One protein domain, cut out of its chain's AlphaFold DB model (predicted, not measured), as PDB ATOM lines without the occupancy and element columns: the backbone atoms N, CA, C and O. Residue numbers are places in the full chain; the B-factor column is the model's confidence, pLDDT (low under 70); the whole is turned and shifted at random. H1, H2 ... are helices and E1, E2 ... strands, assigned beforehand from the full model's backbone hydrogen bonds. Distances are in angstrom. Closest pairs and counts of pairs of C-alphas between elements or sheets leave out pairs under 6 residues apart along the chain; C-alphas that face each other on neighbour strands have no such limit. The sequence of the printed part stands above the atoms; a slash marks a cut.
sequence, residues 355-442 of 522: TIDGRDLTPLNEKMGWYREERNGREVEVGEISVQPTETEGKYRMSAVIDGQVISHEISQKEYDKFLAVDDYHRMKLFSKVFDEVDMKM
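This is residues 355 to 442 of the 522 residues of an uncharacterized protein of Bacteroides coprophilus DSM 18228 = JCM 13818 (UniProt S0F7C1). A twisted sheet, with the long meander E3 E4 E5 and the short edge strand E1, has H3 across one face and H2 near one end of its long strands. At the other end the small two-stranded sheet E2 E6 packs beside H3, with H1 next to E2. The 88 printed residues hold E1 H1 E2 E3 E4 E5 H2 H3 E6 in chain order, mixed helices and strands; the sheets run E1 E3 E4 E5 and E2 E6, both antiparallel. The whole is compact, with a radius of gyration of the C-alphas of 12.8 A, yet elongated, spanning 40 by 25 by 18 A.

Start at E1, residues 355 to 357, antiparallel to E3, residues 382 to 389; N 356 and O 385 are 2.9 A apart. E3 forms a hairpin with E4, residues 395 to 402, where N 386 and O 399 are 2.9 A apart, and E4 a hairpin with E5, residues 405 to 412, where N 398 and O 409 are 2.9 A apart; this is a meander, each strand the antiparallel neighbour of the one before. H2, residues 413 to 420, and H3, residues 424 to 434, are on one face of this sheet, giving two layers. H3, at a height of 9.5 A, runs across the strands, at 78 degrees to E3 on the local plane. H2 lies only just over E4, with 3 C-alphas falling on it, and is close to H3 but not clearly touching; C-alphas 419 and 427, the closest, are 5.6 A apart. H1, residues 358 to 364, is over none of the strands and touches H3, closest at C-alphas 358 and 428, 6.8 A, at a steep tilt of 44 degrees, opposite ways. E2, residues 368 to 371, and E6, residues 439 to 442, are antiparallel, with N 369 and O 441 2.9 A apart. Every O i to N i+4 pair is within hydrogen-bond range in H2 and H3; H1 has 1 of 3, and 3 of 4 O i to N i+3 pairs.

Find C-alpha 355 at (-28.350, -4.990, 21.739), where E1 begins. E3, E4 and E5 measure 21.1, 22.3 and 22.9 A from first to last C-alpha; H3 measures 15.0 A. E6 ends at C-alpha 442, (-22.217, -26.411, 29.929).

The C-alphas of Asn 376 and Glu 393, the two farthest apart, are 40.5 A apart. The printed part has no cut, and no link is long. Mean pLDDT of the printed part is 80.1; residues 373 to 377 and 392 to 394 are under 70.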
ATOM      1  N   THR A 355     -29.579  -4.441  22.336       76.38
ATOM      2  CA  THR A 355     -28.350  -4.990  21.739       76.38
ATOM      3  C   THR A 355     -27.439  -5.584  22.816       76.38
ATOM      4  O   THR A 355     -27.247  -4.986  23.871       76.38
ATOM      5  N   ILE A 356     -26.898  -6.781  22.579       82.56
ATOM      6  CA  ILE A 356     -26.051  -7.538  23.523       82.56
ATOM      7  C   ILE A 356     -24.973  -8.274  22.738       82.56
ATOM      8  O   ILE A 356     -25.258  -8.764  21.653       82.56
ATOM      9  N   ASP A 357     -23.770  -8.450  23.284       83.19
ATOM     10  CA  ASP A 357     -22.751  -9.311  22.672       83.19
ATOM     11  C   ASP A 357     -22.775 -10.728  23.276       83.19
ATOM     12  O   ASP A 357     -22.602 -10.921  24.479       83.19
ATOM     13  N   GLY A 358     -22.960 -11.755  22.443       77.12
ATOM     14  CA  GLY A 358     -22.902 -13.163  22.842       77.12
ATOM     15  C   GLY A 358     -21.532 -13.607  23.377       77.12
ATOM     16  O   GLY A 358     -21.456 -14.614  24.094       77.12
ATOM     17  N   ARG A 359     -20.458 -12.852  23.104       80.56
ATOM     18  CA  ARG A 359     -19.101 -13.102  23.625       80.56
ATOM     19  C   ARG A 359     -19.009 -12.909  25.137       80.56
ATOM     20  O   ARG A 359     -18.220 -13.596  25.801       80.56
ATOM     21  N   ASP A 360     -19.891 -12.082  25.694       81.12
ATOM     22  CA  ASP A 360     -19.967 -11.814  27.129       81.12
ATOM     23  C   ASP A 360     -20.472 -13.018  27.940       81.12
ATOM     24  O   ASP A 360     -20.389 -13.024  29.170       81.12
ATOM     25  N   LEU A 361     -20.905 -14.107  27.293       78.50
ATOM     26  CA  LEU A 361     -21.239 -15.345  28.000       78.50
ATOM     27  C   LEU A 361     -20.049 -15.874  28.821       78.50
ATOM     28  O   LEU A 361     -20.247 -16.406  29.914       78.50
ATOM     29  N   THR A 362     -18.820 -15.711  28.321       72.88
ATOM     30  CA  THR A 362     -17.606 -16.183  29.006       72.88
ATOM     31  C   THR A 362     -17.300 -15.434  30.311       72.88
ATOM     32  O   THR A 362     -17.143 -16.117  31.328       72.88
ATOM     33  N   PRO A 363     -17.277 -14.083  30.366       72.06
ATOM     34  CA  PRO A 363     -17.139 -13.356  31.628       72.06
ATOM     35  C   PRO A 363     -18.370 -13.482  32.536       72.06
ATOM     36  O   PRO A 363     -18.215 -13.490  33.757       72.06
ATOM     37  N   LEU A 364     -19.584 -13.617  31.983       75.00
ATOM     38  CA  LEU A 364     -20.803 -13.782  32.786       75.00
ATOM     39  C   LEU A 364     -20.874 -15.162  33.454       75.00
ATOM     40  O   LEU A 364     -21.291 -15.281  34.611       75.00
ATOM     41  N   ASN A 365     -20.484 -16.223  32.742       74.19
ATOM     42  CA  ASN A 365     -20.476 -17.580  33.269       74.19
ATOM     43  C   ASN A 365     -19.458 -18.475  32.547       74.19
ATOM     44  O   ASN A 365     -19.788 -19.168  31.586       74.19
ATOM     45  N   GLU A 366     -18.255 -18.575  33.118       76.44
ATOM     46  CA  GLU A 366     -17.142 -19.404  32.619       76.44
ATOM     47  C   GLU A 366     -17.519 -20.874  32.347       76.44
ATOM     48  O   GLU A 366     -16.851 -21.564  31.583       76.44
ATOM     49  N   LYS A 367     -18.576 -21.395  32.981       78.38
ATOM     50  CA  LYS A 367     -19.002 -22.797  32.832       78.38
ATOM     51  C   LYS A 367     -19.855 -23.036  31.597       78.38
ATOM     52  O   LYS A 367     -20.082 -24.198  31.262       78.38
ATOM     53  N   MET A 368     -20.373 -21.985  30.973       79.12
ATOM     54  CA  MET A 368     -21.255 -22.073  29.817       79.12
ATOM     55  C   MET A 368     -20.478 -21.724  28.547       79.12
ATOM     56  O   MET A 368     -19.456 -21.036  28.574       79.12
ATOM     57  N   GLY A 369     -20.930 -22.275  27.432       83.31
ATOM     58  CA  GLY A 369     -20.417 -21.979  26.104       83.31
ATOM     59  C   GLY A 369     -21.515 -22.187  25.072       83.31
ATOM     60  O   GLY A 369     -22.554 -22.789  25.366       83.31
ATOM     61  N   TRP A 370     -21.276 -21.682  23.874       85.38
ATOM     62  CA  TRP A 370     -22.178 -21.813  22.740       85.38
ATOM     63  C   TRP A 370     -21.782 -23.023  21.898       85.38
ATOM     64  O   TRP A 370     -20.599 -23.222  21.627       85.38
ATOM     65  N   TYR A 371     -22.754 -23.842  21.495       83.44
ATOM     66  CA  TYR A 371     -22.508 -25.085  20.762       83.44
ATOM     67  C   TYR A 371     -23.518 -25.284  19.632       83.44
ATOM     68  O   TYR A 371     -24.706 -25.031  19.816       83.44
ATOM     69  N   ARG A 372     -23.068 -25.824  18.493       81.75
ATOM     70  CA  ARG A 372     -23.930 -26.210  17.354       81.75
ATOM     71  C   ARG A 372     -24.248 -27.710  17.363       81.75
ATOM     72  O   ARG A 372     -23.395 -28.529  17.718       81.75
ATOM     73  N   GLU A 373     -25.464 -28.088  16.958       66.75
ATOM     74  CA  GLU A 373     -26.005 -29.460  17.068       66.75
ATOM     75  C   GLU A 373     -25.499 -30.486  16.030       66.75
ATOM     76  O   GLU A 373     -25.999 -31.608  15.955       66.75
ATOM     77  N   GLU A 374     -24.450 -30.190  15.262       55.66
ATOM     78  CA  GLU A 374     -23.881 -31.179  14.340       55.66
ATOM     79  C   GLU A 374     -22.955 -32.162  15.066       55.66
ATOM     80  O   GLU A 374     -21.754 -31.936  15.177       55.66
ATOM     81  N   ARG A 375     -23.544 -33.259  15.566       48.97
ATOM     82  CA  ARG A 375     -22.979 -34.568  15.986       48.97
ATOM     83  C   ARG A 375     -21.753 -34.630  16.919       48.97
ATOM     84  O   ARG A 375     -21.552 -35.690  17.492       48.97
ATOM     85  N   ASN A 376     -20.995 -33.555  17.137       51.94
ATOM     86  CA  ASN A 376     -19.779 -33.468  17.954       51.94
ATOM     87  C   ASN A 376     -19.604 -32.088  18.628       51.94
ATOM     88  O   ASN A 376     -18.473 -31.696  18.896       51.94
ATOM     89  N   GLY A 377     -20.693 -31.347  18.885       59.16
ATOM     90  CA  GLY A 377     -20.716 -30.174  19.777       59.16
ATOM     91  C   GLY A 377     -19.490 -29.262  19.673       59.16
ATOM     92  O   GLY A 377     -18.754 -29.123  20.649       59.16
ATOM     93  N   ARG A 378     -19.244 -28.682  18.491       70.94
ATOM     94  CA  ARG A 378     -18.178 -27.683  18.324       70.94
ATOM     95  C   ARG A 378     -18.586 -26.392  19.027       70.94
ATOM     96  O   ARG A 378     -19.744 -25.987  18.914       70.94
ATOM     97  N   GLU A 379     -17.645 -25.802  19.760       77.25
ATOM     98  CA  GLU A 379     -17.813 -24.473  20.349       77.25
ATOM     99  C   GLU A 379     -17.906 -23.447  19.213       77.25
ATOM    100  O   GLU A 379     -17.155 -23.530  18.239       77.25
ATOM    101  N   VAL A 380     -18.879 -22.549  19.316       81.75
ATOM    102  CA  VAL A 380     -19.218 -21.536  18.308       81.75
ATOM    103  C   VAL A 380     -19.078 -20.157  18.934       81.75
ATOM    104  O   VAL A 380     -19.344 -19.989  20.123       81.75
ATOM    105  N   GLU A 381     -18.689 -19.158  18.149       81.75
ATOM    106  CA  GLU A 381     -18.689 -17.776  18.621       81.75
ATOM    107  C   GLU A 381     -19.983 -17.074  18.209       81.75
ATOM    108  O   GLU A 381     -20.290 -16.934  17.022       81.75
ATOM    109  N   VAL A 382     -20.743 -16.619  19.206       84.56
ATOM    110  CA  VAL A 382     -21.894 -15.731  19.014       84.56
ATOM    111  C   VAL A 382     -21.433 -14.317  19.334       84.56
ATOM    112  O   VAL A 382     -20.965 -14.073  20.441       84.56
ATOM    113  N   GLY A 383     -21.518 -13.420  18.357       81.25
ATOM    114  CA  GLY A 383     -21.231 -11.995  18.487       81.25
ATOM    115  C   GLY A 383     -22.480 -11.194  18.849       81.25
ATOM    116  O   GLY A 383     -23.311 -11.643  19.635       81.25
ATOM    117  N   GLU A 384     -22.629 -10.019  18.243       86.25
ATOM    118  CA  GLU A 384     -23.740  -9.100  18.498       86.25
ATOM    119  C   GLU A 384     -25.108  -9.741  18.209       86.25
ATOM    120  O   GLU A 384     -25.335 -10.283  17.126       86.25
ATOM    121  N   ILE A 385     -25.999  -9.669  19.197       85.12
ATOM    122  CA  ILE A 385     -27.403 -10.073  19.194       85.12
ATOM    123  C   ILE A 385     -28.226  -8.791  19.339       85.12
ATOM    124  O   ILE A 385     -28.191  -8.137  20.382       85.12
ATOM    125  N   SER A 386     -28.997  -8.445  18.316       84.31
ATOM    126  CA  SER A 386     -29.825  -7.239  18.282       84.31
ATOM    127  C   SER A 386     -31.269  -7.586  17.954       84.31
ATOM    128  O   SER A 386     -31.528  -8.430  17.093       84.31
ATOM    129  N   VAL A 387     -32.223  -6.893  18.572       84.12
ATOM    130  CA  VAL A 387     -33.635  -6.998  18.191       84.12
ATOM    131  C   VAL A 387     -34.119  -5.693  17.579       84.12
ATOM    132  O   VAL A 387     -34.047  -4.643  18.208       84.12
ATOM    133  N   GLN A 388     -34.641  -5.768  16.356       80.38
ATOM    134  CA  GLN A 388     -35.167  -4.618  15.625       80.38
ATOM    135  C   GLN A 388     -36.654  -4.817  15.294       80.38
ATOM    136  O   GLN A 388     -37.061  -5.936  14.963       80.38
ATOM    137  N   PRO A 389     -37.486  -3.764  15.365       78.94
ATOM    138  CA  PRO A 389     -38.846  -3.818  14.842       78.94
ATOM    139  C   PRO A 389     -38.815  -3.946  13.311       78.94
ATOM    140  O   PRO A 389     -38.003  -3.307  12.642       78.94
ATOM    141  N   THR A 390     -39.689  -4.783  12.754       75.31
ATOM    142  CA  THR A 390     -39.843  -4.946  11.299       75.31
ATOM    143  C   THR A 390     -40.817  -3.889  10.753       75.31
ATOM    144  O   THR A 390     -41.636  -3.363  11.501       75.31
ATOM    145  N   GLU A 391     -40.775  -3.599   9.445       70.12
ATOM    146  CA  GLU A 391     -41.710  -2.672   8.765       70.12
ATOM    147  C   GLU A 391     -43.195  -3.064   8.931       70.12
ATOM    148  O   GLU A 391     -44.087  -2.233   8.769       70.12
ATOM    149  N   THR A 392     -43.472  -4.320   9.289       63.62
ATOM    150  CA  THR A 392     -44.817  -4.825   9.580       63.62
ATOM    151  C   THR A 392     -45.157  -4.648  11.061       63.62
ATOM    152  O   THR A 392     -44.521  -5.261  11.923       63.62
ATOM    153  N   GLU A 393     -46.201  -3.868  11.358       61.94
ATOM    154  CA  GLU A 393     -46.669  -3.611  12.727       61.94
ATOM    155  C   GLU A 393     -46.869  -4.915  13.526       61.94
ATOM    156  O   GLU A 393     -47.607  -5.817  13.125       61.94
ATOM    157  N   GLY A 394     -46.192  -5.022  14.675       64.88
ATOM    158  CA  GLY A 394     -46.348  -6.132  15.625       64.88
ATOM    159  C   GLY A 394     -45.415  -7.334  15.427       64.88
ATOM    160  O   GLY A 394     -45.482  -8.275  16.223       64.88
ATOM    161  N   LYS A 395     -44.524  -7.312  14.426       78.75
ATOM    162  CA  LYS A 395     -43.463  -8.316  14.251       78.75
ATOM    163  C   LYS A 395     -42.085  -7.720  14.540       78.75
ATOM    164  O   LYS A 395     -41.742  -6.658  14.031       78.75
ATOM    165  N   TYR A 396     -41.281  -8.437  15.318       84.94
ATOM    166  CA  TYR A 396     -39.903  -8.059  15.626       84.94
ATOM    167  C   TYR A 396     -38.955  -9.087  15.015       84.94
ATOM    168  O   TYR A 396     -39.311 -10.255  14.865       84.94
ATOM    169  N   ARG A 397     -37.744  -8.671  14.657       86.62
ATOM    170  CA  ARG A 397     -36.706  -9.551  14.124       86.62
ATOM    171  C   ARG A 397     -35.508  -9.529  15.060       86.62
ATOM    172  O   ARG A 397     -34.918  -8.476  15.287       86.62
ATOM    173  N   MET A 398     -35.157 -10.695  15.589       87.38
ATOM    174  CA  MET A 398     -33.917 -10.899  16.328       87.38
ATOM    175  C   MET A 398     -32.846 -11.344  15.338       87.38
ATOM    176  O   MET A 398     -33.056 -12.300  14.594       87.38
ATOM    177  N   SER A 399     -31.712 -10.655  15.313       85.69
ATOM    178  CA  SER A 399     -30.560 -10.989  14.477       85.69
ATOM    179  C   SER A 399     -29.329 -11.200  15.337       85.69
ATOM    180  O   SER A 399     -29.117 -10.458  16.293       85.69
ATOM    181  N   ALA A 400     -28.518 -12.191  14.986       87.12
ATOM    182  CA  ALA A 400     -27.251 -12.445  15.648       87.12
ATOM    183  C   ALA A 400     -26.147 -12.804  14.659       87.12
ATOM    184  O   ALA A 400     -26.401 -13.416  13.618       87.12
ATOM    185  N   VAL A 401     -24.913 -12.444  15.007       87.62
ATOM    186  CA  VAL A 401     -23.715 -12.830  14.255       87.62
ATOM    187  C   VAL A 401     -23.160 -14.135  14.824       87.62
ATOM    188  O   VAL A 401     -22.641 -14.152  15.933       87.62
ATOM    189  N   ILE A 402     -23.244 -15.230  14.073       85.00
ATOM    190  CA  ILE A 402     -22.754 -16.555  14.476       85.00
ATOM    191  C   ILE A 402     -21.605 -16.946  13.538       85.00
ATOM    192  O   ILE A 402     -21.810 -17.038  12.330       85.00
ATOM    193  N   ASP A 403     -20.393 -17.141  14.068       79.81
ATOM    194  CA  ASP A 403     -19.162 -17.402  13.288       79.81
ATOM    195  C   ASP A 403     -18.950 -16.420  12.106       79.81
ATOM    196  O   ASP A 403     -18.456 -16.785  11.038       79.81
ATOM    197  N   GLY A 404     -19.367 -15.159  12.273       76.44
ATOM    198  CA  GLY A 404     -19.281 -14.118  11.239       76.44
ATOM    199  C   GLY A 404     -20.428 -14.099  10.216       76.44
ATOM    200  O   GLY A 404     -20.407 -13.265   9.313       76.44
ATOM    201  N   GLN A 405     -21.436 -14.966  10.346       82.12
ATOM    202  CA  GLN A 405     -22.649 -14.957   9.519       82.12
ATOM    203  C   GLN A 405     -23.826 -14.339  10.280       82.12
ATOM    204  O   GLN A 405     -24.058 -14.669  11.439       82.12
ATOM    205  N   VAL A 406     -24.589 -13.458   9.629       85.19
ATOM    206  CA  VAL A 406     -25.789 -12.846  10.222       85.19
ATOM    207  C   VAL A 406     -26.979 -13.779  10.009       85.19
ATOM    208  O   VAL A 406     -27.400 -13.992   8.873       85.19
ATOM    209  N   ILE A 407     -27.526 -14.317  11.097       85.50
ATOM    210  CA  ILE A 407     -28.743 -15.137  11.091       85.50
ATOM    211  C   ILE A 407     -29.855 -14.336  11.760       85.50
ATOM    212  O   ILE A 407     -29.620 -13.662  12.764       85.50
ATOM    213  N   SER A 408     -31.067 -14.383  11.208       87.94
ATOM    214  CA  SER A 408     -32.210 -13.639  11.739       87.94
ATOM    215  C   SER A 408     -33.467 -14.493  11.827       87.94
ATOM    216  O   SER A 408     -33.828 -15.127  10.837       87.94
ATOM    217  N   HIS A 409     -34.168 -14.411  12.958       87.31
ATOM    218  CA  HIS A 409     -35.459 -15.061  13.200       87.31
ATOM    219  C   HIS A 409     -36.527 -14.040  13.606       87.31
ATOM    220  O   HIS A 409     -36.240 -13.028  14.252       87.31
ATOM    221  N   GLU A 410     -37.773 -14.295  13.208       88.19
ATOM    222  CA  GLU A 410     -38.924 -13.489  13.628       88.19
ATOM    223  C   GLU A 410     -39.328 -13.851  15.064       88.19
ATOM    224  O   GLU A 410     -39.458 -15.025  15.402       88.19
ATOM    225  N   ILE A 411     -39.570 -12.836  15.896       86.19
ATOM    226  CA  ILE A 411     -40.035 -12.987  17.277       86.19
ATOM    227  C   ILE A 411     -41.339 -12.212  17.504       86.19
ATOM    228  O   ILE A 411     -41.651 -11.224  16.827       86.19
ATOM    229  N   SER A 412     -42.109 -12.651  18.496       87.50
ATOM    230  CA  SER A 412     -43.350 -11.988  18.905       87.50
ATOM    231  C   SER A 412     -43.100 -10.753  19.783       87.50
ATOM    232  O   SER A 412     -42.085 -10.655  20.472       87.50
ATOM    233  N   GLN A 413     -44.076  -9.838  19.856       83.38
ATOM    234  CA  GLN A 413     -44.021  -8.681  20.767       83.38
ATOM    235  C   GLN A 413     -43.791  -9.083  22.233       83.38
ATOM    236  O   GLN A 413     -43.013  -8.455  22.938       83.38
ATOM    237  N   LYS A 414     -44.405 -10.185  22.683       85.19
ATOM    238  CA  LYS A 414     -44.223 -10.689  24.054       85.19
ATOM    239  C   LYS A 414     -42.789 -11.141  24.327       85.19
ATOM    240  O   LYS A 414     -42.323 -11.045  25.459       85.19
ATOM    241  N   GLU A 415     -42.108 -11.686  23.322       83.94
ATOM    242  CA  GLU A 415     -40.707 -12.100  23.435       83.94
ATOM    243  C   GLU A 415     -39.768 -10.899  23.406       83.94
ATOM    244  O   GLU A 415     -38.802 -10.895  24.164       83.94
ATOM    245  N   TYR A 416     -40.096  -9.867  22.626       83.62
ATOM    246  CA  TYR A 416     -39.394  -8.585  22.638       83.62
ATOM    247  C   TYR A 416     -39.484  -7.889  24.003       83.62
ATOM    248  O   TYR A 416     -38.458  -7.569  24.602       83.62
ATOM    249  N   ASP A 417     -40.691  -7.751  24.558       83.06
ATOM    250  CA  ASP A 417     -40.889  -7.141  25.878       83.06
ATOM    251  C   ASP A 417     -40.140  -7.927  26.967       83.06
ATOM    252  O   ASP A 417     -39.527  -7.361  27.875       83.06
ATOM    253  N   LYS A 418     -40.137  -9.262  26.853       85.31
ATOM    254  CA  LYS A 418     -39.387 -10.139  27.753       85.31
ATOM    255  C   LYS A 418     -37.876  -9.999  27.580       85.31
ATOM    256  O   LYS A 418     -37.160 -10.119  28.568       85.31
ATOM    257  N   PHE A 419     -37.392  -9.777  26.361       82.69
ATOM    258  CA  PHE A 419     -35.980  -9.533  26.087       82.69
ATOM    259  C   PHE A 419     -35.533  -8.225  26.748       82.69
ATOM    260  O   PHE A 419     -34.552  -8.230  27.482       82.69
ATOM    261  N   LEU A 420     -36.306  -7.143  26.617       80.56
ATOM    262  CA  LEU A 420     -35.984  -5.862  27.253       80.56
ATOM    263  C   LEU A 420     -35.993  -5.923  28.789       80.56
ATOM    264  O   LEU A 420     -35.115  -5.344  29.423       80.56
ATOM    265  N   ALA A 421     -36.937  -6.650  29.391       80.31
ATOM    266  CA  ALA A 421     -37.160  -6.654  30.843       80.31
ATOM    267  C   ALA A 421     -36.176  -7.506  31.678       80.31
ATOM    268  O   ALA A 421     -36.305  -7.564  32.901       80.31
ATOM    269  N   VAL A 422     -35.256  -8.233  31.044       80.62
ATOM    270  CA  VAL A 422     -34.486  -9.329  31.657       80.62
ATOM    271  C   VAL A 422     -32.973  -9.061  31.575       80.62
ATOM    272  O   VAL A 422     -32.549  -8.350  30.682       80.62
ATOM    273  N   ASP A 423     -32.153  -9.625  32.473       81.62
ATOM    274  CA  ASP A 423     -30.680  -9.467  32.458       81.62
ATOM    275  C   ASP A 423     -30.002 -10.144  31.251       81.62
ATOM    276  O   ASP A 423     -30.471 -11.182  30.778       81.62
ATOM    277  N   ASP A 424     -28.823  -9.669  30.841       79.88
ATOM    278  CA  ASP A 424     -28.107 -10.132  29.636       79.88
ATOM    279  C   ASP A 424     -27.862 -11.650  29.580       79.88
ATOM    280  O   ASP A 424     -28.112 -12.278  28.553       79.88
ATOM    281  N   TYR A 425     -27.499 -12.297  30.692       83.00
ATOM    282  CA  TYR A 425     -27.356 -13.764  30.736       83.00
ATOM    283  C   TYR A 425     -28.668 -14.501  30.410       83.00
ATOM    284  O   TYR A 425     -28.699 -15.543  29.753       83.00
ATOM    285  N   HIS A 426     -29.788 -13.971  30.892       84.38
ATOM    286  CA  HIS A 426     -31.098 -14.547  30.631       84.38
ATOM    287  C   HIS A 426     -31.610 -14.165  29.237       84.38
ATOM    288  O   HIS A 426     -32.305 -14.975  28.626       84.38
ATOM    289  N   ARG A 427     -31.229 -12.998  28.706       84.62
ATOM    290  CA  ARG A 427     -31.453 -12.622  27.304       84.62
ATOM    291  C   ARG A 427     -30.710 -13.566  26.354       84.62
ATOM    292  O   ARG A 427     -31.326 -14.072  25.424       84.62
ATOM    293  N   MET A 428     -29.467 -13.941  26.662       85.88
ATOM    294  CA  MET A 428     -28.713 -14.986  25.945       85.88
ATOM    295  C   MET A 428     -29.417 -16.353  25.990       85.88
ATOM    296  O   MET A 428     -29.456 -17.080  25.001       85.88
ATOM    297  N   LYS A 429     -30.046 -16.698  27.117       86.19
ATOM    298  CA  LYS A 429     -30.858 -17.920  27.229       86.19
ATOM    299  C   LYS A 429     -32.175 -17.851  26.443       86.19
ATOM    300  O   LYS A 429     -32.691 -18.879  26.016       86.19
ATOM    301  N   LEU A 430     -32.766 -16.664  26.301       87.31
ATOM    302  CA  LEU A 430     -33.918 -16.461  25.419       87.31
ATOM    303  C   LEU A 430     -33.486 -16.588  23.959       87.31
ATOM    304  O   LEU A 430     -34.152 -17.287  23.206       87.31
ATOM    305  N   PHE A 431     -32.342 -16.006  23.602       86.25
ATOM    306  CA  PHE A 431     -31.717 -16.162  22.292       86.25
ATOM    307  C   PHE A 431     -31.487 -17.641  21.945       86.25
ATOM    308  O   PHE A 431     -31.975 -18.093  20.917       86.25
ATOM    309  N   SER A 432     -30.894 -18.433  22.848       84.62
ATOM    310  CA  SER A 432     -30.676 -19.876  22.631       84.62
ATOM    311  C   SER A 432     -31.963 -20.699  22.488       84.62
ATOM    312  O   SER A 432     -31.908 -21.883  22.185       84.62
ATOM    313  N   LYS A 433     -33.125 -20.122  22.818       87.25
ATOM    314  CA  LYS A 433     -34.436 -20.752  22.626       87.25
ATOM    315  C   LYS A 433     -35.078 -20.340  21.297       87.25
ATOM    316  O   LYS A 433     -35.919 -21.070  20.790       87.25
ATOM    317  N   VAL A 434     -34.748 -19.150  20.800       85.31
ATOM    318  CA  VAL A 434     -35.243 -18.624  19.520       85.31
ATOM    319  C   VAL A 434     -34.435 -19.197  18.352       85.31
ATOM    320  O   VAL A 434     -34.995 -19.410  17.285       85.31
ATOM    321  N   PHE A 435     -33.143 -19.456  18.562       85.56
ATOM    322  CA  PHE A 435     -32.227 -19.993  17.557       85.56
ATOM    323  C   PHE A 435     -31.958 -21.471  17.832       85.56
ATOM    324  O   PHE A 435     -31.224 -21.807  18.759       85.56
ATOM    325  N   ASP A 436     -32.517 -22.351  17.004       80.81
ATOM    326  CA  ASP A 436     -32.252 -23.794  17.076       80.81
ATOM    327  C   ASP A 436     -30.819 -24.140  16.607       80.81
ATOM    328  O   ASP A 436     -30.305 -25.229  16.858       80.81
ATOM    329  N   GLU A 437     -30.140 -23.208  15.927       82.56
ATOM    330  CA  GLU A 437     -28.792 -23.386  15.386       82.56
ATOM    331  C   GLU A 437     -27.695 -23.341  16.460       82.56
ATOM    332  O   GLU A 437     -26.595 -23.871  16.250       82.56
ATOM    333  N   VAL A 438     -27.962 -22.687  17.593       84.50
ATOM    334  CA  VAL A 438     -26.981 -22.461  18.656       84.50
ATOM    335  C   VAL A 438     -27.611 -22.712  20.017       84.50
ATOM    336  O   VAL A 438     -28.499 -21.989  20.454       84.50
ATOM    337  N   ASP A 439     -27.061 -23.681  20.743       83.75
ATOM    338  CA  ASP A 439     -27.497 -23.991  22.098       83.75
ATOM    339  C   ASP A 439     -26.443 -23.583  23.135       83.75
ATOM    340  O   ASP A 439     -25.232 -23.780  22.973       83.75
ATOM    341  N   MET A 440     -26.926 -23.033  24.244       84.19
ATOM    342  CA  MET A 440     -26.113 -22.642  25.384       84.19
ATOM    343  C   MET A 440     -25.930 -23.854  26.309       84.19
ATOM    344  O   MET A 440     -26.767 -24.141  27.170       84.19
ATOM    345  N   LYS A 441     -24.804 -24.565  26.169       83.25
ATOM    346  CA  LYS A 441     -24.501 -25.784  26.943       83.25
ATOM    347  C   LYS A 441     -23.363 -25.557  27.940       83.25
ATOM    348  O   LYS A 441     -22.547 -24.645  27.828       83.25
ATOM    349  N   MET A 442     -23.305 -26.421  28.952       76.06
ATOM    350  CA  MET A 442     -22.217 -26.411  29.929       76.06
ATOM    351  C   MET A 442     -20.949 -27.017  29.318       76.06
ATOM    352  O   MET A 442     -21.009 -28.101  28.730       76.06
TER     353      MET A 442